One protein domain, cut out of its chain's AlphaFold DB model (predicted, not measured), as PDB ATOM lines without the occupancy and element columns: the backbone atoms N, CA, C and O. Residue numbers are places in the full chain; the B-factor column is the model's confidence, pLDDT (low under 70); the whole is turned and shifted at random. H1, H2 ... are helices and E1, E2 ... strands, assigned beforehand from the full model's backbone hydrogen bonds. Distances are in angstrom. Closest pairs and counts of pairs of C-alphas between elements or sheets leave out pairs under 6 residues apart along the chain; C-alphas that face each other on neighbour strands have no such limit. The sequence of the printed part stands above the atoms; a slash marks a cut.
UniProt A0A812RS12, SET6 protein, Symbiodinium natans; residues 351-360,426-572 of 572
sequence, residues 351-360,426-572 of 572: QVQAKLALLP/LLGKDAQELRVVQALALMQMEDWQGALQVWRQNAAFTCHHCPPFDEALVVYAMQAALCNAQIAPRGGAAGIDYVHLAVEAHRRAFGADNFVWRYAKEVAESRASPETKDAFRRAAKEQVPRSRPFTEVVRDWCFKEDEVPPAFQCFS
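AT A GLANCE: This is residues 351 to 360 and 426 to 572 of the 572 residues of the protein "SET6 protein" of Symbiodinium natans (UniProt A0A812RS12). An up-and-down bundle of three helices, H2, H3 and H4, is extended by H5, which runs back along H4, and by the short H1, which packs on the other side of H2. H8 crosses steeply over H4 and H5, with the small H6 and H7 near it, H9 lies close to H3 and H5, and the final strand E1 makes one end of the longest axis. The printed part has 157 residues with nine named helices, H1 to H9, followed by one named strand, E1; it is mostly helix, with 102 residues in helices and 4 in the strand. It is compact, with a radius of gyration of the C-alphas of 15.2 A and spans of 49 by 34 by 28 A.

HOW THE PARTS SIT: H1, residues 351 to 358, touches residues 434 to 437 alone of H2, residues 428 to 444; their closest C-alphas, Gln 353 and Val 437, are 7.4 A apart. H2 and H3, residues 448 to 465, form a helical hairpin at a shallow tilt of 17 degrees, closest at the C-alphas of Ala 439 and Ala 451, 4.5 A. H3 forms a second with H4, residues 472 to 487, at 24 degrees, closest at the C-alphas of Trp 448 and Cys 483, 5.1 A. H4 forms a third with H5, residues 498 to 510, at 16 degrees, closest at the C-alphas of Ala 477 and Ala 502, 4.8 A. H5 only just touches H6, residues 515 to 518, with 3 pairs of C-alphas within 8 A, the closest being Val 503 and Phe 515, 6.4 A. H7, residues 520 to 525, is near H4. H8, residues 530 to 542, touches H4 at a steep tilt of 55 degrees, with the C-alphas of Ala 485 and Thr 532 closest, 6.3 A. It touches H5 at 58 degrees, also steep, with the C-alphas of Val 499 and Ala 540 closest, 6.0 A. H9, residues 550 to 556, is close to H3 but not clearly touching, 6.4 A between the closest C-alphas, Cys 463 and Val 554. Residues 568 to 569 of E1, residues 568 to 571, pair antiparallel with residues 426 to 427; E1 pairs with no named strand. Helix packing is mostly aligned, but only just: 4 of 6 touching pairs with a tilt are shallow. Every O i to N i+4 pair is within hydrogen-bond range in H1, H2, H3, H4, H5, H7, H8 and H9; H6 is too short for one.

IN THESE COORDINATES: H1 begins at C-alpha 351, (175.734, 162.493, 150.290). H2 is 24.3 A long from first to last C-alpha, H3 25.5 A, H4 22.8 A, H5 17.8 A and H8 18.6 A. E1 ends at C-alpha 571, (186.642, 181.491, 154.324).

THE WHOLE: The two C-alphas farthest apart, Glu 542 and Ser 572, are 50.2 A apart. Residues 361 to 425 are cut out, and C-alphas 360 and 426 are 23.9 A apart across the cut. The link from H9 to E1, 11 residues, is long. Mean pLDDT of the printed part is 91.9, with residues 489 to 494 under 70.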
ATOM      1  N   GLN A 351     175.402 162.521 151.717       78.12
ATOM      2  CA  GLN A 351     175.734 162.493 150.290       78.12
ATOM      3  C   GLN A 351     177.177 162.950 150.059       78.12
ATOM      4  O   GLN A 351     177.906 162.301 149.306       78.12
ATOM      5  N   VAL A 352     177.619 164.017 150.733       83.81
ATOM      6  CA  VAL A 352     179.020 164.472 150.726       83.81
ATOM      7  C   VAL A 352     179.931 163.362 151.257       83.81
ATOM      8  O   VAL A 352     180.917 163.005 150.606       83.81
ATOM      9  N   GLN A 353     179.566 162.740 152.382       83.31
ATOM     10  CA  GLN A 353     180.300 161.598 152.931       83.31
ATOM     11  C   GLN A 353     180.343 160.411 151.955       83.31
ATOM     12  O   GLN A 353     181.411 159.827 151.758       83.31
ATOM     13  N   ALA A 354     179.230 160.076 151.290       84.00
ATOM     14  CA  ALA A 354     179.181 159.002 150.295       84.00
ATOM     15  C   ALA A 354     180.049 159.301 149.057       84.00
ATOM     16  O   ALA A 354     180.806 158.430 148.626       84.00
ATOM     17  N   LYS A 355     180.010 160.531 148.523       87.50
ATOM     18  CA  LYS A 355     180.877 160.985 147.419       87.50
ATOM     19  C   LYS A 355     182.357 160.848 147.798       87.50
ATOM     20  O   LYS A 355     183.124 160.218 147.070       87.50
ATOM     21  N   LEU A 356     182.752 161.330 148.981       88.94
ATOM     22  CA  LEU A 356     184.112 161.158 149.508       88.94
ATOM     23  C   LEU A 356     184.473 159.676 149.707       88.94
ATOM     24  O   LEU A 356     185.609 159.274 149.447       88.94
ATOM     25  N   ALA A 357     183.525 158.838 150.133       85.00
ATOM     26  CA  ALA A 357     183.736 157.408 150.355       85.00
ATOM     27  C   ALA A 357     184.011 156.599 149.072       85.00
ATOM     28  O   ALA A 357     184.599 155.516 149.172       85.00
ATOM     29  N   LEU A 358     183.661 157.124 147.891       89.38
ATOM     30  CA  LEU A 358     184.001 156.535 146.589       89.38
ATOM     31  C   LEU A 358     185.450 156.821 146.156       89.38
ATOM     32  O   LEU A 358     186.017 156.044 145.390       89.38
ATOM     33  N   LEU A 359     186.072 157.893 146.661       92.19
ATOM     34  CA  LEU A 359     187.446 158.261 146.299       92.19
ATOM     35  C   LEU A 359     188.477 157.267 146.871       92.19
ATOM     36  O   LEU A 359     188.339 156.847 148.031       92.19
ATOM     37  N   PRO A 360     189.564 156.950 146.139       95.81
ATOM     38  CA  PRO A 360     190.722 156.238 146.679       95.81
ATOM     39  C   PRO A 360     191.239 156.886 147.977       95.81
ATOM     40  O   PRO A 360     191.233 158.116 148.075       95.81
ATOM     41  N   LEU A 426     182.432 176.951 157.745       86.50
ATOM     42  CA  LEU A 426     182.477 175.543 158.129       86.50
ATOM     43  C   LEU A 426     182.291 175.443 159.644       86.50
ATOM     44  O   LEU A 426     183.097 175.988 160.407       86.50
ATOM     45  N   LEU A 427     181.230 174.770 160.092       87.38
ATOM     46  CA  LEU A 427     181.031 174.525 161.517       87.38
ATOM     47  C   LEU A 427     182.010 173.461 162.013       87.38
ATOM     48  O   LEU A 427     182.508 172.613 161.270       87.38
ATOM     49  N   GLY A 428     182.301 173.509 163.307       85.88
ATOM     50  CA  GLY A 428     183.279 172.624 163.908       85.88
ATOM     51  C   GLY A 428     182.922 171.140 163.817       85.88
ATOM     52  O   GLY A 428     183.838 170.343 163.615       85.88
ATOM     53  N   LYS A 429     181.629 170.774 163.889       81.44
ATOM     54  CA  LYS A 429     181.199 169.373 163.762       81.44
ATOM     55  C   LYS A 429     181.132 168.869 162.313       81.44
ATOM     56  O   LYS A 429     181.649 167.785 162.068       81.44
ATOM     57  N   ASP A 430     180.719 169.681 161.337       87.81
ATOM     58  CA  ASP A 430     180.951 169.381 159.908       87.81
ATOM     59  C   ASP A 430     182.444 169.078 159.641       87.81
ATOM     60  O   ASP A 430     182.813 168.121 158.956       87.81
ATOM     61  N   ALA A 431     183.343 169.842 160.277       91.12
ATOM     62  CA  ALA A 431     184.776 169.575 160.230       91.12
ATOM     63  C   ALA A 431     185.201 168.302 161.002       91.12
ATOM     64  O   ALA A 431     186.240 167.724 160.676       91.12
ATOM     65  N   GLN A 432     184.455 167.851 162.019       92.06
ATOM     66  CA  GLN A 432     184.689 166.556 162.674       92.06
ATOM     67  C   GLN A 432     184.311 165.390 161.762       92.06
ATOM     68  O   GLN A 432     185.104 164.455 161.665       92.06
ATOM     69  N   GLU A 433     183.183 165.470 161.055       91.25
ATOM     70  CA  GLU A 433     182.748 164.465 160.073       91.25
ATOM     71  C   GLU A 433     183.764 164.325 158.932       91.25
ATOM     72  O   GLU A 433     184.224 163.223 158.616       91.25
ATOM     73  N   LEU A 434     184.252 165.448 158.396       93.88
ATOM     74  CA  LEU A 434     185.385 165.452 157.467       93.88
ATOM     75  C   LEU A 434     186.616 164.741 158.066       93.88
ATOM     76  O   LEU A 434     187.193 163.850 157.437       93.88
ATOM     77  N   ARG A 435     187.003 165.063 159.306       95.62
ATOM     78  CA  ARG A 435     188.130 164.404 159.995       95.62
ATOM     79  C   ARG A 435     187.896 162.913 160.271       95.62
ATOM     80  O   ARG A 435     188.854 162.148 160.188       95.62
ATOM     81  N   VAL A 436     186.663 162.461 160.519       95.38
ATOM     82  CA  VAL A 436     186.307 161.029 160.599       95.38
ATOM     83  C   VAL A 436     186.643 160.343 159.273       95.38
ATOM     84  O   VAL A 436     187.369 159.345 159.253       95.38
ATOM     85  N   VAL A 437     186.193 160.917 158.153       95.12
ATOM     86  CA  VAL A 437     186.468 160.405 156.801       95.12
ATOM     87  C   VAL A 437     187.978 160.378 156.504       95.12
ATOM     88  O   VAL A 437     188.481 159.395 155.951       95.12
ATOM     89  N   GLN A 438     188.720 161.412 156.916       96.69
ATOM     90  CA  GLN A 438     190.181 161.482 156.784       96.69
ATOM     91  C   GLN A 438     190.895 160.407 157.611       96.69
ATOM     92  O   GLN A 438     191.748 159.693 157.082       96.69
ATOM     93  N   ALA A 439     190.547 160.262 158.891       97.62
ATOM     94  CA  ALA A 439     191.177 159.303 159.792       97.62
ATOM     95  C   ALA A 439     190.930 157.857 159.340       97.62
ATOM     96  O   ALA A 439     191.862 157.053 159.310       97.62
ATOM     97  N   LEU A 440     189.710 157.537 158.894       96.50
ATOM     98  CA  LEU A 440     189.387 156.231 158.315       96.50
ATOM     99  C   LEU A 440     190.176 155.946 157.028       96.50
ATOM    100  O   LEU A 440     190.608 154.810 156.828       96.50
ATOM    101  N   ALA A 441     190.403 156.947 156.174       96.81
ATOM    102  CA  ALA A 441     191.239 156.796 154.981       96.81
ATOM    103  C   ALA A 441     192.724 156.582 155.331       96.81
ATOM    104  O   ALA A 441     193.374 155.732 154.725       96.81
ATOM    105  N   LEU A 442     193.250 157.275 156.347       98.06
ATOM    106  CA  LEU A 442     194.610 157.061 156.859       98.06
ATOM    107  C   LEU A 442     194.777 155.642 157.434       98.06
ATOM    108  O   LEU A 442     195.729 154.949 157.079       98.06
ATOM    109  N   MET A 443     193.802 155.146 158.207       97.38
ATOM    110  CA  MET A 443     193.785 153.756 158.696       97.38
ATOM    111  C   MET A 443     193.716 152.719 157.562       97.38
ATOM    112  O   MET A 443     194.283 151.639 157.691       97.38
ATOM    113  N   GLN A 444     193.038 153.020 156.446       96.38
ATOM    114  CA  GLN A 444     193.012 152.147 155.259       96.38
ATOM    115  C   GLN A 444     194.357 152.093 154.520       96.38
ATOM    116  O   GLN A 444     194.618 151.115 153.826       96.38
ATOM    117  N   MET A 445     195.198 153.119 154.670       97.25
ATOM    118  CA  MET A 445     196.568 153.167 154.142       97.25
ATOM    119  C   MET A 445     197.617 152.685 155.157       97.25
ATOM    120  O   MET A 445     198.810 152.818 154.900       97.25
ATOM    121  N   GLU A 446     197.183 152.160 156.309       96.81
ATOM    122  CA  GLU A 446     198.036 151.777 157.445       96.81
ATOM    123  C   GLU A 446     198.881 152.937 158.025       96.81
ATOM    124  O   GLU A 446     199.815 152.712 158.798       96.81
ATOM    125  N   ASP A 447     198.515 154.198 157.745       97.50
ATOM    126  CA  ASP A 447     199.073 155.375 158.423       97.50
ATOM    127  C   ASP A 447     198.383 155.584 159.778       97.50
ATOM    128  O   ASP A 447     197.573 156.490 160.001       97.50
ATOM    129  N   TRP A 448     198.710 154.692 160.711       96.62
ATOM    130  CA  TRP A 448     198.192 154.722 162.077       96.62
ATOM    131  C   TRP A 448     198.597 155.991 162.833       96.62
ATOM    132  O   TRP A 448     197.861 156.430 163.717       96.62
ATOM    133  N   GLN A 449     199.747 156.589 162.499       96.31
ATOM    134  CA  GLN A 449     200.272 157.777 163.174       96.31
ATOM    135  C   GLN A 449     199.524 159.044 162.745       96.31
ATOM    136  O   GLN A 449     199.142 159.833 163.614       96.31
ATOM    137  N   GLY A 450     199.266 159.206 161.444       96.75
ATOM    138  CA  GLY A 450     198.386 160.245 160.918       96.75
ATOM    139  C   GLY A 450     196.952 160.069 161.418       96.75
ATOM    140  O   GLY A 450     196.362 161.014 161.939       96.75
ATOM    141  N   ALA A 451     196.411 158.846 161.364       97.88
ATOM    142  CA  ALA A 451     195.075 158.555 161.886       97.88
ATOM    143  C   ALA A 451     194.938 158.909 163.378       97.88
ATOM    144  O   ALA A 451     193.977 159.572 163.763       97.88
ATOM    145  N   LEU A 452     195.913 158.532 164.218       97.25
ATOM    146  CA  LEU A 452     195.925 158.883 165.642       97.25
ATOM    147  C   LEU A 452     195.912 160.403 165.864       97.25
ATOM    148  O   LEU A 452     195.215 160.871 166.762       97.25
ATOM    149  N   GLN A 453     196.651 161.176 165.063       96.88
ATOM    150  CA  GLN A 453     196.647 162.638 165.160       96.88
ATOM    151  C   GLN A 453     195.256 163.217 164.855       96.88
ATOM    152  O   GLN A 453     194.765 164.048 165.618       96.88
ATOM    153  N   VAL A 454     194.589 162.740 163.803       97.94
ATOM    154  CA  VAL A 454     193.243 163.211 163.431       97.94
ATOM    155  C   VAL A 454     192.188 162.784 164.466       97.94
ATOM    156  O   VAL A 454     191.348 163.596 164.857       97.94
ATOM    157  N   TRP A 455     192.268 161.564 165.013       98.06
ATOM    158  CA  TRP A 455     191.396 161.136 166.119       98.06
ATOM    159  C   TRP A 455     191.598 161.974 167.387       98.06
ATOM    160  O   TRP A 455     190.621 162.323 168.052       98.06
ATOM    161  N   ARG A 456     192.844 162.358 167.702       97.75
ATOM    162  CA  ARG A 456     193.139 163.296 168.798       97.75
ATOM    163  C   ARG A 456     192.558 164.683 168.540       97.75
ATOM    164  O   ARG A 456     192.016 165.254 169.475       97.75
ATOM    165  N   GLN A 457     192.601 165.198 167.309       97.56
ATOM    166  CA  GLN A 457     191.973 166.479 166.954       97.56
ATOM    167  C   GLN A 457     190.447 166.451 167.119       97.56
ATOM    168  O   GLN A 457     189.865 167.398 167.646       97.56
ATOM    169  N   ASN A 458     189.793 165.352 166.731       97.56
ATOM    170  CA  ASN A 458     188.355 165.177 166.954       97.56
ATOM    171  C   ASN A 458     188.009 165.091 168.447       97.56
ATOM    172  O   ASN A 458     187.085 165.769 168.893       97.56
ATOM    173  N   ALA A 459     188.782 164.346 169.242       97.56
ATOM    174  CA  ALA A 459     188.608 164.306 170.693       97.56
ATOM    175  C   ALA A 459     188.897 165.656 171.376       97.56
ATOM    176  O   ALA A 459     188.184 166.035 172.302       97.56
ATOM    177  N   ALA A 460     189.909 166.397 170.915       97.19
ATOM    178  CA  ALA A 460     190.238 167.733 171.401       97.19
ATOM    179  C   ALA A 460     189.096 168.715 171.124       97.19
ATOM    180  O   ALA A 460     188.685 169.443 172.023       97.19
ATOM    181  N   PHE A 461     188.527 168.681 169.914       95.81
ATOM    182  CA  PHE A 461     187.346 169.468 169.582       95.81
ATOM    183  C   PHE A 461     186.189 169.177 170.547       95.81
ATOM    184  O   PHE A 461     185.689 170.097 171.194       95.81
ATOM    185  N   THR A 462     185.806 167.904 170.699       95.31
ATOM    186  CA  THR A 462     184.692 167.513 171.578       95.31
ATOM    187  C   THR A 462     184.951 167.909 173.033       95.31
ATOM    188  O   THR A 462     184.062 168.439 173.692       95.31
ATOM    189  N   CYS A 463     186.178 167.740 173.531       95.69
ATOM    190  CA  CYS A 463     186.554 168.130 174.891       95.69
ATOM    191  C   CYS A 463     186.484 169.642 175.165       95.69
ATOM    192  O   CYS A 463     186.325 170.029 176.323       95.69
ATOM    193  N   HIS A 464     186.645 170.486 174.140       93.81
ATOM    194  CA  HIS A 464     186.743 171.941 174.292       93.81
ATOM    195  C   HIS A 464     185.479 172.708 173.863       93.81
ATOM    196  O   HIS A 464     185.239 173.787 174.406       93.81
ATOM    197  N   HIS A 465     184.677 172.178 172.928       92.69
ATOM    198  CA  HIS A 465     183.555 172.909 172.308       92.69
ATOM    199  C   HIS A 465     182.180 172.236 172.442       92.69
ATOM    200  O   HIS A 465     181.163 172.910 172.263       92.69
ATOM    201  N   CYS A 466     182.126 170.940 172.758       93.19
ATOM    202  CA  CYS A 466     180.876 170.208 172.995       93.19
ATOM    203  C   CYS A 466     180.533 170.172 174.501       93.19
ATOM    204  O   CYS A 466     181.365 170.533 175.341       93.19
ATOM    205  N   PRO A 467     179.313 169.748 174.888       93.06
ATOM    206  CA  PRO A 467     178.997 169.485 176.288       93.06
ATOM    207  C   PRO A 467     179.961 168.460 176.922       93.06
ATOM    208  O   PRO A 467     180.466 167.576 176.224       93.06
ATOM    209  N   PRO A 468     180.215 168.529 178.244       94.62
ATOM    210  CA  PRO A 468     181.047 167.543 178.930       94.62
ATOM    211  C   PRO A 468     180.537 166.116 178.700       94.62
ATOM    212  O   PRO A 468     179.341 165.881 178.797       94.62
ATOM    213  N   PHE A 469     181.438 165.173 178.416       94.69
ATOM    214  CA  PHE A 469     181.103 163.769 178.116       94.69
ATOM    215  C   PHE A 469     180.097 163.549 176.962       94.69
ATOM    216  O   PHE A 469     179.359 162.560 176.960       94.69
ATOM    217  N   ASP A 470     180.115 164.423 175.951       94.69
ATOM    218  CA  ASP A 470     179.464 164.182 174.658       94.69
ATOM    219  C   ASP A 470     179.836 162.800 174.074       94.69
ATOM    220  O   ASP A 470     180.984 162.344 174.152       94.69
ATOM    221  N   GLU A 471     178.839 162.116 173.511       94.62
ATOM    222  CA  GLU A 471     178.911 160.719 173.071       94.62
ATOM    223  C   GLU A 471     179.984 160.441 172.008       94.62
ATOM    224  O   GLU A 471     180.589 159.363 172.019       94.62
ATOM    225  N   ALA A 472     180.302 161.416 171.150       94.75
ATOM    226  CA  ALA A 472     181.300 161.250 170.093       94.75
ATOM    227  C   ALA A 472     182.722 161.041 170.652       94.75
ATOM    228  O   ALA A 472     183.535 160.318 170.062       94.75
ATOM    229  N   LEU A 473     183.014 161.588 171.844       96.50
ATOM    230  CA  LEU A 473     184.312 161.440 172.516       96.50
ATOM    231  C   LEU A 473     184.690 159.968 172.732       96.50
ATOM    232  O   LEU A 473     185.870 159.615 172.688       96.50
ATOM    233  N   VAL A 474     183.694 159.107 172.951       97.56
ATOM    234  CA  VAL A 474     183.883 157.680 173.230       97.56
ATOM    235  C   VAL A 474     184.476 156.956 172.025       97.56
ATOM    236  O   VAL A 474     185.450 156.210 172.164       97.56
ATOM    237  N   VAL A 475     183.931 157.213 170.837       97.50
ATOM    238  CA  VAL A 475     184.396 156.603 169.587       97.50
ATOM    239  C   VAL A 475     185.741 157.185 169.169       97.50
ATOM    240  O   VAL A 475     186.634 156.420 168.804       97.50
ATOM    241  N   TYR A 476     185.964 158.492 169.333       98.12
ATOM    242  CA  TYR A 476     187.272 159.096 169.062       98.12
ATOM    243  C   TYR A 476     188.372 158.547 169.992       98.12
ATOM    244  O   TYR A 476     189.469 158.232 169.528       98.12
ATOM    245  N   ALA A 477     188.079 158.339 171.281       97.88
ATOM    246  CA  ALA A 477     188.990 157.694 172.231       97.88
ATOM    247  C   ALA A 477     189.269 156.225 171.888       97.88
ATOM    248  O   ALA A 477     190.419 155.786 171.917       97.88
ATOM    249  N   MET A 478     188.236 155.469 171.519       97.81
ATOM    250  CA  MET A 478     188.369 154.070 171.115       97.81
ATOM    251  C   MET A 478     189.190 153.930 169.820       97.81
ATOM    252  O   MET A 478     190.106 153.108 169.770       97.81
ATOM    253  N   GLN A 479     188.938 154.751 168.795       98.06
ATOM    254  CA  GLN A 479     189.719 154.723 167.554       98.06
ATOM    255  C   GLN A 479     191.169 155.196 167.774       98.06
ATOM    256  O   GLN A 479     192.102 154.581 167.248       98.06
ATOM    257  N   ALA A 480     191.395 156.197 168.635       97.31
ATOM    258  CA  ALA A 480     192.736 156.577 169.084       97.31
ATOM    259  C   ALA A 480     193.454 155.418 169.807       97.31
ATOM    260  O   ALA A 480     194.627 155.156 169.537       97.31
ATOM    261  N   ALA A 481     192.757 154.665 170.666       96.62
ATOM    262  CA  ALA A 481     193.313 153.493 171.341       96.62
ATOM    263  C   ALA A 481     193.728 152.390 170.356       96.62
ATOM    264  O   ALA A 481     194.820 151.833 170.487       96.62
ATOM    265  N   LEU A 482     192.891 152.107 169.351       96.94
ATOM    266  CA  LEU A 482     193.184 151.131 168.299       96.94
ATOM    267  C   LEU A 482     194.401 151.553 167.457       96.94
ATOM    268  O   LEU A 482     195.294 150.733 167.240       96.94
ATOM    269  N   CYS A 483     194.491 152.825 167.052       96.75
ATOM    270  CA  CYS A 483     195.646 153.347 166.309       96.75
ATOM    271  C   CYS A 483     196.934 153.317 167.151       96.75
ATOM    272  O   CYS A 483     197.961 152.809 166.705       96.75
ATOM    273  N   ASN A 484     196.880 153.775 168.405       94.69
ATOM    274  CA  ASN A 484     198.012 153.749 169.337       94.69
ATOM    275  C   ASN A 484     198.530 152.319 169.590       94.69
ATOM    276  O   ASN A 484     199.739 152.099 169.672       94.69
ATOM    277  N   ALA A 485     197.629 151.334 169.665       92.75
ATOM    278  CA  ALA A 485     197.991 149.927 169.805       92.75
ATOM    279  C   ALA A 485     198.610 149.316 168.530       92.75
ATOM    280  O   ALA A 485     199.398 148.382 168.654       92.75
ATOM    281  N   GLN A 486     198.301 149.829 167.331       93.88
ATOM    282  CA  GLN A 486     199.000 149.452 166.090       93.88
ATOM    283  C   GLN A 486     200.406 150.063 166.007       93.88
ATOM    284  O   GLN A 486     201.351 149.373 165.634       93.88
ATOM    285  N   ILE A 487     200.568 151.330 166.408       91.94
ATOM    286  CA  ILE A 487     201.868 152.028 166.405       91.94
ATOM    287  C   ILE A 487     202.856 151.363 167.374       91.94
ATOM    288  O   ILE A 487     204.021 151.158 167.033       91.94
ATOM    289  N   ALA A 488     202.400 151.009 168.581       83.56
ATOM    290  CA  ALA A 488     203.246 150.429 169.624       83.56
ATOM    291  C   ALA A 488     202.639 149.153 170.251       83.56
ATOM    292  O   ALA A 488     202.265 149.166 171.431       83.56
ATOM    293  N   PRO A 489     202.616 148.005 169.536       67.69
ATOM    294  CA  PRO A 489     201.952 146.771 169.991       67.69
ATOM    295  C   PRO A 489     202.527 146.141 171.271       67.69
ATOM    296  O   PRO A 489     201.957 145.197 171.813       67.69
ATOM    297  N   ARG A 490     203.687 146.620 171.743       56.72
ATOM    298  CA  ARG A 490     204.364 146.166 172.973       56.72
ATOM    299  C   ARG A 490     204.530 147.273 174.024       56.72
ATOM    300  O   ARG A 490     205.293 147.101 174.968       56.72
ATOM    301  N   GLY A 491     203.781 148.368 173.872       53.28
ATOM    302  CA  GLY A 491     203.754 149.504 174.790       53.28
ATOM    303  C   GLY A 491     204.757 150.602 174.430       53.28
ATOM    304  O   GLY A 491     205.941 150.338 174.245       53.28
ATOM    305  N   GLY A 492     204.271 151.847 174.388       53.84
ATOM    306  CA  GLY A 492     205.096 153.053 174.264       53.84
ATOM    307  C   GLY A 492     204.915 153.824 172.956       53.84
ATOM    308  O   GLY A 492     205.661 153.615 172.008       53.84
ATOM    309  N   ALA A 493     203.981 154.780 172.953       49.06
ATOM    310  CA  ALA A 493     203.959 155.884 171.985       49.06
ATOM    311  C   ALA A 493     203.680 157.243 172.662       49.06
ATOM    312  O   ALA A 493     204.335 158.223 172.327       49.06
ATOM    313  N   ALA A 494     202.779 157.302 173.658       58.81
ATOM    314  CA  ALA A 494     202.448 158.563 174.348       58.81
ATOM    315  C   ALA A 494     202.330 158.502 175.888       58.81
ATOM    316  O   ALA A 494     202.212 159.543 176.522       58.81
ATOM    317  N   GLY A 495     202.312 157.317 176.511       79.00
ATOM    318  CA  GLY A 495     202.027 157.179 177.954       79.00
ATOM    319  C   GLY A 495     200.565 157.450 178.356       79.00
ATOM    320  O   GLY A 495     200.235 157.373 179.534       79.00
ATOM    321  N   ILE A 496     199.698 157.731 177.379       89.06
ATOM    322  CA  ILE A 496     198.260 157.971 177.540       89.06
ATOM    323  C   ILE A 496     197.509 156.636 177.434       89.06
ATOM    324  O   ILE A 496     197.706 155.889 176.471       89.06
ATOM    325  N   ASP A 497     196.623 156.353 178.390       92.69
ATOM    326  CA  ASP A 497     195.709 155.207 178.335       92.69
ATOM    327  C   ASP A 497     194.389 155.605 177.652       92.69
ATOM    328  O   ASP A 497     193.398 155.958 178.292       92.69
ATOM    329  N   TYR A 498     194.379 155.541 176.320       95.75
ATOM    330  CA  TYR A 498     193.177 155.802 175.523       95.75
ATOM    331  C   TYR A 498     192.045 154.787 175.768       95.75
ATOM    332  O   TYR A 498     190.884 155.113 175.530       95.75
ATOM    333  N   VAL A 499     192.346 153.575 176.257       95.88
ATOM    334  CA  VAL A 499     191.312 152.580 176.593       95.88
ATOM    335  C   VAL A 499     190.555 153.035 177.836       95.88
ATOM    336  O   VAL A 499     189.326 153.038 177.837       95.88
ATOM    337  N   HIS A 500     191.278 153.486 178.865       95.00
ATOM    338  CA  HIS A 500     190.688 154.123 180.045       95.00
ATOM    339  C   HIS A 500     189.868 155.362 179.667       95.00
ATOM    340  O   HIS A 500     188.733 155.497 180.119       95.00
ATOM    341  N   LEU A 501     190.388 156.232 178.792       95.62
ATOM    342  CA  LEU A 501     189.658 157.424 178.333       95.62
ATOM    343  C   LEU A 501     188.343 157.073 177.619       95.62
ATOM    344  O   LEU A 501     187.326 157.704 177.900       95.62
ATOM    345  N   ALA A 502     188.330 156.045 176.764       97.00
ATOM    346  CA  ALA A 502     187.117 155.582 176.087       97.00
ATOM    347  C   ALA A 502     186.088 154.994 177.068       97.00
ATOM    348  O   ALA A 502     184.906 155.333 177.005       97.00
ATOM    349  N   VAL A 503     186.530 154.146 178.003       96.62
ATOM    350  CA  VAL A 503     185.644 153.510 178.992       96.62
ATOM    351  C   VAL A 503     185.086 154.531 179.994       96.62
ATOM    352  O   VAL A 503     183.902 154.473 180.321       96.62
ATOM    353  N   GLU A 504     185.896 155.483 180.467       95.12
ATOM    354  CA  GLU A 504     185.433 156.553 181.361       95.12
ATOM    355  C   GLU A 504     184.445 157.478 180.639       95.12
ATOM    356  O   GLU A 504     183.367 157.739 181.169       95.12
ATOM    357  N   ALA A 505     184.754 157.908 179.409       96.06
ATOM    358  CA  ALA A 505     183.832 158.713 178.611       96.06
ATOM    359  C   ALA A 505     182.499 157.978 178.390       96.06
ATOM    360  O   ALA A 505     181.445 158.569 178.598       96.06
ATOM    361  N   HIS A 506     182.524 156.677 178.079       97.00
ATOM    362  CA  HIS A 506     181.313 155.869 177.934       97.00
ATOM    363  C   HIS A 506     180.472 155.816 179.213       97.00
ATOM    364  O   HIS A 506     179.273 156.086 179.172       97.00
ATOM    365  N   ARG A 507     181.085 155.484 180.355       94.81
ATOM    366  CA  ARG A 507     180.367 155.361 181.634       94.81
ATOM    367  C   ARG A 507     179.667 156.665 182.019       94.81
ATOM    368  O   ARG A 507     178.591 156.625 182.603       94.81
ATOM    369  N   ARG A 508     180.245 157.812 181.652       95.06
ATOM    370  CA  ARG A 508     179.676 159.147 181.895       95.06
ATOM    371  C   ARG A 508     178.638 159.555 180.855       95.06
ATOM    372  O   ARG A 508     177.620 160.122 181.227       95.06
ATOM    373  N   ALA A 509     178.864 159.229 179.584       95.75
ATOM    374  CA  ALA A 509     177.959 159.566 178.494       95.75
ATOM    375  C   ALA A 509     176.657 158.745 178.519       95.75
ATOM    376  O   ALA A 509     175.581 159.266 178.222       95.75
ATOM    377  N   PHE A 510     176.759 157.461 178.877       96.69
ATOM    378  CA  PHE A 510     175.672 156.481 178.789       96.69
ATOM    379  C   PHE A 510     175.168 155.988 180.153       96.69
ATOM    380  O   PHE A 510     174.151 155.302 180.213       96.69
ATOM    381  N   GLY A 511     175.849 156.316 181.257       95.12
ATOM    382  CA  GLY A 511     175.431 155.931 182.612       95.12
ATOM    383  C   GLY A 511     175.373 154.419 182.852       95.12
ATOM    384  O   GLY A 511     174.631 153.962 183.716       95.12
ATOM    385  N   ALA A 512     176.105 153.628 182.062       92.75
ATOM    386  CA  ALA A 512     176.036 152.170 182.043       92.75
ATOM    387  C   ALA A 512     177.437 151.554 181.934       92.75
ATOM    388  O   ALA A 512     178.318 152.118 181.291       92.75
ATOM    389  N   ASP A 513     177.645 150.372 182.524       92.00
ATOM    390  CA  ASP A 513     178.911 149.632 182.410       92.00
ATOM    391  C   ASP A 513     178.827 148.526 181.343       92.00
ATOM    392  O   ASP A 513     179.025 147.341 181.611       92.00
ATOM    393  N   ASN A 514     178.456 148.910 180.116       94.56
ATOM    394  CA  ASN A 514     178.234 147.984 178.999       94.56
ATOM    395  C   ASN A 514     179.127 148.258 177.770       94.56
ATOM    396  O   ASN A 514     178.889 147.685 176.706       94.56
ATOM    397  N   PHE A 515     180.183 149.067 177.926       96.50
ATOM    398  CA  PHE A 515     181.104 149.512 176.867       96.50
ATOM    399  C   PHE A 515     181.502 148.410 175.876       96.50
ATOM    400  O   PHE A 515     181.341 148.547 174.663       96.50
ATOM    401  N   VAL A 516     182.005 147.287 176.397       96.50
ATOM    402  CA  VAL A 516     182.565 146.193 175.586       96.50
ATOM    403  C   VAL A 516     181.498 145.490 174.741       96.50
ATOM    404  O   VAL A 516     181.823 144.961 173.680       96.50
ATOM    405  N   TRP A 517     180.241 145.496 175.191       96.50
ATOM    406  CA  TRP A 517     179.102 145.039 174.400       96.50
ATOM    407  C   TRP A 517     178.664 146.120 173.400       96.50
ATOM    408  O   TRP A 517     178.596 145.838 172.204       96.50
ATOM    409  N   ARG A 518     178.464 147.368 173.856       96.00
ATOM    410  CA  ARG A 518     177.974 148.485 173.025       96.00
ATOM    411  C   ARG A 518     178.828 148.697 171.772       96.00
ATOM    412  O   ARG A 518     178.267 148.870 170.696       96.00
ATOM    413  N   TYR A 519     180.155 148.638 171.903       97.31
ATOM    414  CA  TYR A 519     181.108 148.839 170.801       97.31
ATOM    415  C   TYR A 519     181.646 147.529 170.198       97.31
ATOM    416  O   TYR A 519     182.651 147.538 169.487       97.31
ATOM    417  N   ALA A 520     181.011 146.378 170.451       96.06
ATOM    418  CA  ALA A 520     181.498 145.090 169.948       96.06
ATOM    419  C   ALA A 520     181.569 145.034 168.408       96.06
ATOM    420  O   ALA A 520     182.556 144.527 167.864       96.06
ATOM    421  N   LYS A 521     180.546 145.575 167.725       94.31
ATOM    422  CA  LYS A 521     180.458 145.671 166.256       94.31
ATOM    423  C   LYS A 521     181.463 146.674 165.693       94.31
ATOM    424  O   LYS A 521     182.312 146.289 164.899       94.31
ATOM    425  N   GLU A 522     181.450 147.903 166.201       96.38
ATOM    426  CA  GLU A 522     182.416 148.964 165.883       96.38
ATOM    427  C   GLU A 522     183.883 148.478 165.981       96.38
ATOM    428  O   GLU A 522     184.660 148.590 165.030       96.38
ATOM    429  N   VAL A 523     184.267 147.816 167.084       97.06
ATOM    430  CA  VAL A 523     185.613 147.228 167.226       97.06
ATOM    431  C   VAL A 523     185.847 146.088 166.231       97.06
ATOM    432  O   VAL A 523     186.963 145.954 165.728       97.06
ATOM    433  N   ALA A 524     184.849 145.252 165.929       95.56
ATOM    434  CA  ALA A 524     184.994 144.162 164.960       95.56
ATOM    435  C   ALA A 524     185.224 144.671 163.525       95.56
ATOM    436  O   ALA A 524     186.086 144.125 162.829       95.56
ATOM    437  N   GLU A 525     184.516 145.727 163.125       94.44
ATOM    438  CA  GLU A 525     184.544 146.329 161.784       94.44
ATOM    439  C   GLU A 525     185.693 147.334 161.583       94.44
ATOM    440  O   GLU A 525     186.094 147.596 160.446       94.44
ATOM    441  N   SER A 526     186.300 147.830 162.670       95.62
ATOM    442  CA  SER A 526     187.494 148.688 162.617       95.62
ATOM    443  C   SER A 526     188.638 148.087 161.780       95.62
ATOM    444  O   SER A 526     188.784 146.868 161.650       95.62
ATOM    445  N   ARG A 527     189.518 148.932 161.229       94.19
ATOM    446  CA  ARG A 527     190.627 148.485 160.356       94.19
ATOM    447  C   ARG A 527     191.786 147.800 161.093       94.19
ATOM    448  O   ARG A 527     192.670 147.259 160.442       94.19
ATOM    449  N   ALA A 528     191.788 147.800 162.426       95.50
ATOM    450  CA  ALA A 528     192.857 147.211 163.229       95.50
ATOM    451  C   ALA A 528     192.995 145.683 163.032       95.50
ATOM    452  O   ALA A 528     192.024 144.975 162.749       95.50
ATOM    453  N   SER A 529     194.203 145.163 163.258       96.12
ATOM    454  CA  SER A 529     194.482 143.724 163.267       96.12
ATOM    455  C   SER A 529     193.692 142.978 164.364       96.12
ATOM    456  O   SER A 529     193.320 143.579 165.384       96.12
ATOM    457  N   PRO A 530     193.436 141.663 164.201       96.75
ATOM    458  CA  PRO A 530     192.733 140.851 165.198       96.75
ATOM    459  C   PRO A 530     193.378 140.892 166.591       96.75
ATOM    460  O   PRO A 530     192.678 141.001 167.595       96.75
ATOM    461  N   GLU A 531     194.710 140.879 166.661       95.38
ATOM    462  CA  GLU A 531     195.473 140.880 167.914       95.38
ATOM    463  C   GLU A 531     195.253 142.179 168.693       95.38
ATOM    464  O   GLU A 531     195.071 142.148 169.912       95.38
ATOM    465  N   THR A 532     195.218 143.315 167.987       95.50
ATOM    466  CA  THR A 532     194.916 144.628 168.567       95.50
ATOM    467  C   THR A 532     193.467 144.718 169.022       95.50
ATOM    468  O   THR A 532     193.219 145.193 170.130       95.50
ATOM    469  N   LYS A 533     192.509 144.211 168.233       96.62
ATOM    470  CA  LYS A 533     191.091 144.141 168.628       96.62
ATOM    471  C   LYS A 533     190.912 143.328 169.913       96.62
ATOM    472  O   LYS A 533     190.198 143.752 170.820       96.62
ATOM    473  N   ASP A 534     191.599 142.196 170.038       95.38
ATOM    474  CA  ASP A 534     191.521 141.347 171.230       95.38
ATOM    475  C   ASP A 534     192.285 141.915 172.431       95.38
ATOM    476  O   ASP A 534     191.824 141.778 173.566       95.38
ATOM    477  N   ALA A 535     193.422 142.585 172.216       93.69
ATOM    478  CA  ALA A 535     194.122 143.319 173.268       93.69
ATOM    479  C   ALA A 535     193.266 144.472 173.812       93.69
ATOM    480  O   ALA A 535     193.107 144.586 175.027       93.69
ATOM    481  N   PHE A 536     192.647 145.254 172.923       95.56
ATOM    482  CA  PHE A 536     191.718 146.326 173.273       95.56
ATOM    483  C   PHE A 536     190.533 145.802 174.096       95.56
ATOM    484  O   PHE A 536     190.261 146.313 175.181       95.56
ATOM    485  N   ARG A 537     189.872 144.726 173.641       95.88
ATOM    486  CA  ARG A 537     188.751 144.092 174.363       95.88
ATOM    487  C   ARG A 537     189.140 143.583 175.751       95.88
ATOM    488  O   ARG A 537     188.314 143.661 176.655       95.88
ATOM    489  N   ARG A 538     190.349 143.033 175.931       95.06
ATOM    490  CA  ARG A 538     190.842 142.608 177.256       95.06
ATOM    491  C   ARG A 538     191.069 143.813 178.162       95.06
ATOM    492  O   ARG A 538     190.445 143.882 179.213       95.06
ATOM    493  N   ALA A 539     191.851 144.791 177.703       94.94
ATOM    494  CA  ALA A 539     192.131 146.006 178.463       94.94
ATOM    495  C   ALA A 539     190.837 146.728 178.881       94.94
ATOM    496  O   ALA A 539     190.682 147.079 180.043       94.94
ATOM    497  N   ALA A 540     189.862 146.865 177.976       95.62
ATOM    498  CA  ALA A 540     188.583 147.512 178.266       95.62
ATOM    499  C   ALA A 540     187.744 146.780 179.335       95.62
ATOM    500  O   ALA A 540     187.058 147.437 180.112       95.62
ATOM    501  N   LYS A 541     187.818 145.440 179.417       94.94
ATOM    502  CA  LYS A 541     187.177 144.651 180.491       94.94
ATOM    503  C   LYS A 541     187.871 144.800 181.848       94.94
ATOM    504  O   LYS A 541     187.246 144.553 182.872       94.94
ATOM    505  N   GLU A 542     189.150 145.160 181.852       94.00
ATOM    506  CA  GLU A 542     189.969 145.317 183.059       94.00
ATOM    507  C   GLU A 542     189.889 146.745 183.645       94.00
ATOM    508  O   GLU A 542     190.333 146.971 184.772       94.00
ATOM    509  N   GLN A 543     189.292 147.711 182.926       93.00
ATOM    510  CA  GLN A 543     189.178 149.101 183.379       93.00
ATOM    511  C   GLN A 543     188.173 149.272 184.530       93.00
ATOM    512  O   GLN A 543     186.956 149.153 184.361       93.00
ATOM    513  N   VAL A 544     188.676 149.658 185.703       84.44
ATOM    514  CA  VAL A 544     187.879 149.917 186.914       84.44
ATOM    515  C   VAL A 544     187.242 151.319 186.858       84.44
ATOM    516  O   VAL A 544     187.954 152.269 186.526       84.44
ATOM    517  N   PRO A 545     185.948 151.497 187.203       76.69
ATOM    518  CA  PRO A 545     185.315 152.817 187.260       76.69
ATOM    519  C   PRO A 545     186.052 153.789 188.195       76.69
ATOM    520  O   PRO A 545     186.482 153.404 189.284       76.69
ATOM    521  N   ARG A 546     186.168 155.066 187.808       79.62
ATOM    522  CA  ARG A 546     186.712 156.133 188.666       79.62
ATOM    523  C   ARG A 546     185.767 157.329 188.653       79.62
ATOM    524  O   ARG A 546     185.263 157.683 187.600       79.62
ATOM    525  N   SER A 547     185.542 157.990 189.791       78.00
ATOM    526  CA  SER A 547     184.829 159.281 189.797       78.00
ATOM    527  C   SER A 547     185.813 160.434 189.743       78.00
ATOM    528  O   SER A 547     186.552 160.665 190.696       78.00
ATOM    529  N   ARG A 548     185.867 161.103 188.585       87.62
ATOM    530  CA  ARG A 548     186.774 162.221 188.315       87.62
ATOM    531  C   ARG A 548     186.047 163.330 187.552       87.62
ATOM    532  O   ARG A 548     185.269 163.013 186.650       87.62
ATOM    533  N   PRO A 549     186.312 164.611 187.856       91.69
ATOM    534  CA  PRO A 549     185.795 165.730 187.077       91.69
ATOM    535  C   PRO A 549     186.202 165.644 185.602       91.69
ATOM    536  O   PRO A 549     187.307 165.202 185.282       91.69
ATOM    537  N   PHE A 550     185.352 166.149 184.704       95.38
ATOM    538  CA  PHE A 550     185.636 166.190 183.263       95.38
ATOM    539  C   PHE A 550     186.976 166.874 182.947       95.38
ATOM    540  O   PHE A 550     187.745 166.382 182.129       95.38
ATOM    541  N   THR A 551     187.322 167.941 183.672       95.56
ATOM    542  CA  THR A 551     188.604 168.657 183.537       95.56
ATOM    543  C   THR A 551     189.832 167.779 183.800       95.56
ATOM    544  O   THR A 551     190.877 167.996 183.188       95.56
ATOM    545  N   GLU A 552     189.731 166.761 184.659       94.50
ATOM    546  CA  GLU A 552     190.808 165.784 184.852       94.50
ATOM    547  C   GLU A 552     190.886 164.778 183.704       94.50
ATOM    548  O   GLU A 552     191.984 164.397 183.308       94.50
ATOM    549  N   VAL A 553     189.742 164.381 183.141       93.62
ATOM    550  CA  VAL A 553     189.690 163.512 181.955       93.62
ATOM    551  C   VAL A 553     190.294 164.228 180.744       93.62
ATOM    552  O   VAL A 553     191.122 163.640 180.058       93.62
ATOM    553  N   VAL A 554     189.975 165.511 180.530       96.25
ATOM    554  CA  VAL A 554     190.587 166.350 179.481       96.25
ATOM    555  C   VAL A 554     192.100 166.493 179.687       96.25
ATOM    556  O   VAL A 554     192.861 166.384 178.729       96.25
ATOM    557  N   ARG A 555     192.569 166.669 180.931       95.56
ATOM    558  CA  ARG A 555     194.009 166.750 181.241       95.56
ATOM    559  C   ARG A 555     194.765 165.471 180.861       95.56
ATOM    560  O   ARG A 555     195.873 165.568 180.342       95.56
ATOM    561  N   ASP A 556     194.183 164.296 181.096       94.44
ATOM    562  CA  ASP A 556     194.815 162.999 180.803       94.44
ATOM    563  C   ASP A 556     195.073 162.761 179.301       94.44
ATOM    564  O   ASP A 556     195.965 161.987 178.948       94.44
ATOM    565  N   TRP A 557     194.340 163.434 178.406       94.94
ATOM    566  CA  TRP A 557     194.604 163.398 176.961       94.94
ATOM    567  C   TRP A 557     195.922 164.065 176.560       94.94
ATOM    568  O   TRP A 557     196.415 163.813 175.454       94.94
ATOM    569  N   CYS A 558     196.473 164.931 177.421       95.25
ATOM    570  CA  CYS A 558     197.662 165.736 177.149       95.25
ATOM    571  C   CYS A 558     197.597 166.404 175.761       95.25
ATOM    572  O   CYS A 558     198.512 166.242 174.952       95.25
ATOM    573  N   PHE A 559     196.476 167.066 175.443       95.44
ATOM    574  CA  PHE A 559     196.317 167.786 174.177       95.44
ATOM    575  C   PHE A 559     197.362 168.895 174.042       95.44
ATOM    576  O   PHE A 559     197.667 169.604 175.005       95.44
ATOM    577  N   LYS A 560     197.899 169.047 172.834       93.69
ATOM    578  CA  LYS A 560     198.720 170.193 172.444       93.69
ATOM    579  C   LYS A 560     197.836 171.309 171.894       93.69
ATOM    580  O   LYS A 560     196.724 171.065 171.436       93.69
ATOM    581  N   GLU A 561     198.362 172.526 171.879       89.75
ATOM    582  CA  GLU A 561     197.655 173.698 171.349       89.75
ATOM    583  C   GLU A 561     197.330 173.560 169.847       89.75
ATOM    584  O   GLU A 561     196.240 173.929 169.423       89.75
ATOM    585  N   ASP A 562     198.210 172.925 169.062       90.19
ATOM    586  CA  ASP A 562     198.007 172.623 167.634       90.19
ATOM    587  C   ASP A 562     197.034 171.458 167.361       90.19
ATOM    588  O   ASP A 562     196.670 171.200 166.210       90.19
ATOM    589  N   GLU A 563     196.590 170.747 168.401       92.81
ATOM    590  CA  GLU A 563     195.605 169.669 168.283       92.81
ATOM    591  C   GLU A 563     194.162 170.139 168.505       92.81
ATOM    592  O   GLU A 563     193.255 169.387 168.165       92.81
ATOM    593  N   VAL A 564     193.919 171.345 169.038       93.50
ATOM    594  CA  VAL A 564     192.562 171.855 169.322       93.50
ATOM    595  C   VAL A 564     192.037 172.657 168.120       93.50
ATOM    596  O   VAL A 564     192.473 173.790 167.913       93.50
ATOM    597  N   PRO A 565     191.085 172.140 167.316       92.88
ATOM    598  CA  PRO A 565     190.541 172.900 166.194       92.88
ATOM    599  C   PRO A 565     189.603 174.016 166.695       92.88
ATOM    600  O   PRO A 565     189.037 173.897 167.785       92.88
ATOM    601  N   PRO A 566     189.383 175.091 165.917       90.69
ATOM    602  CA  PRO A 566     188.420 176.135 166.270       90.69
ATOM    603  C   PRO A 566     186.968 175.637 166.159       90.69
ATOM    604  O   PRO A 566     186.671 174.752 165.359       90.69
ATOM    605  N   ALA A 567     186.058 176.257 166.923       86.38
ATOM    606  CA  ALA A 567     184.623 175.930 166.962       86.38
ATOM    607  C   ALA A 567     183.895 176.098 165.609       86.38
ATOM    608  O   ALA A 567     182.877 175.454 165.365       86.38
ATOM    609  N   PHE A 568     184.405 176.977 164.745       85.56
ATOM    610  CA  PHE A 568     183.995 177.183 163.355       85.56
ATOM    611  C   PHE A 568     185.126 177.901 162.601       85.56
ATOM    612  O   PHE A 568     186.019 178.483 163.224       85.56
ATOM    613  N   GLN A 569     185.101 177.865 161.270       85.75
ATOM    614  CA  GLN A 569     186.050 178.564 160.396       85.75
ATOM    615  C   GLN A 569     185.302 179.371 159.336       85.75
ATOM    616  O   GLN A 569     184.255 178.936 158.862       85.75
ATOM    617  N   CYS A 570     185.841 180.533 158.969       82.94
ATOM    618  CA  CYS A 570     185.297 181.404 157.929       82.94
ATOM    619  C   CYS A 570     186.314 181.539 156.790       82.94
ATOM    620  O   CYS A 570     187.478 181.850 157.050       82.94
ATOM    621  N   PHE A 571     185.858 181.368 155.554       82.75
ATOM    622  CA  PHE A 571     186.642 181.491 154.324       82.75
ATOM    623  C   PHE A 571     186.065 182.621 153.454       82.75
ATOM    624  O   PHE A 571     184.855 182.864 153.478       82.75
ATOM    625  N   SER A 572     186.937 183.354 152.754       71.06
ATOM    626  CA  SER A 572     186.667 184.672 152.141       71.06
ATOM    627  C   SER A 572     186.723 184.692 150.619       71.06
ATOM    628  O   SER A 572     187.729 184.136 150.123       71.06
TER     629      SER A 572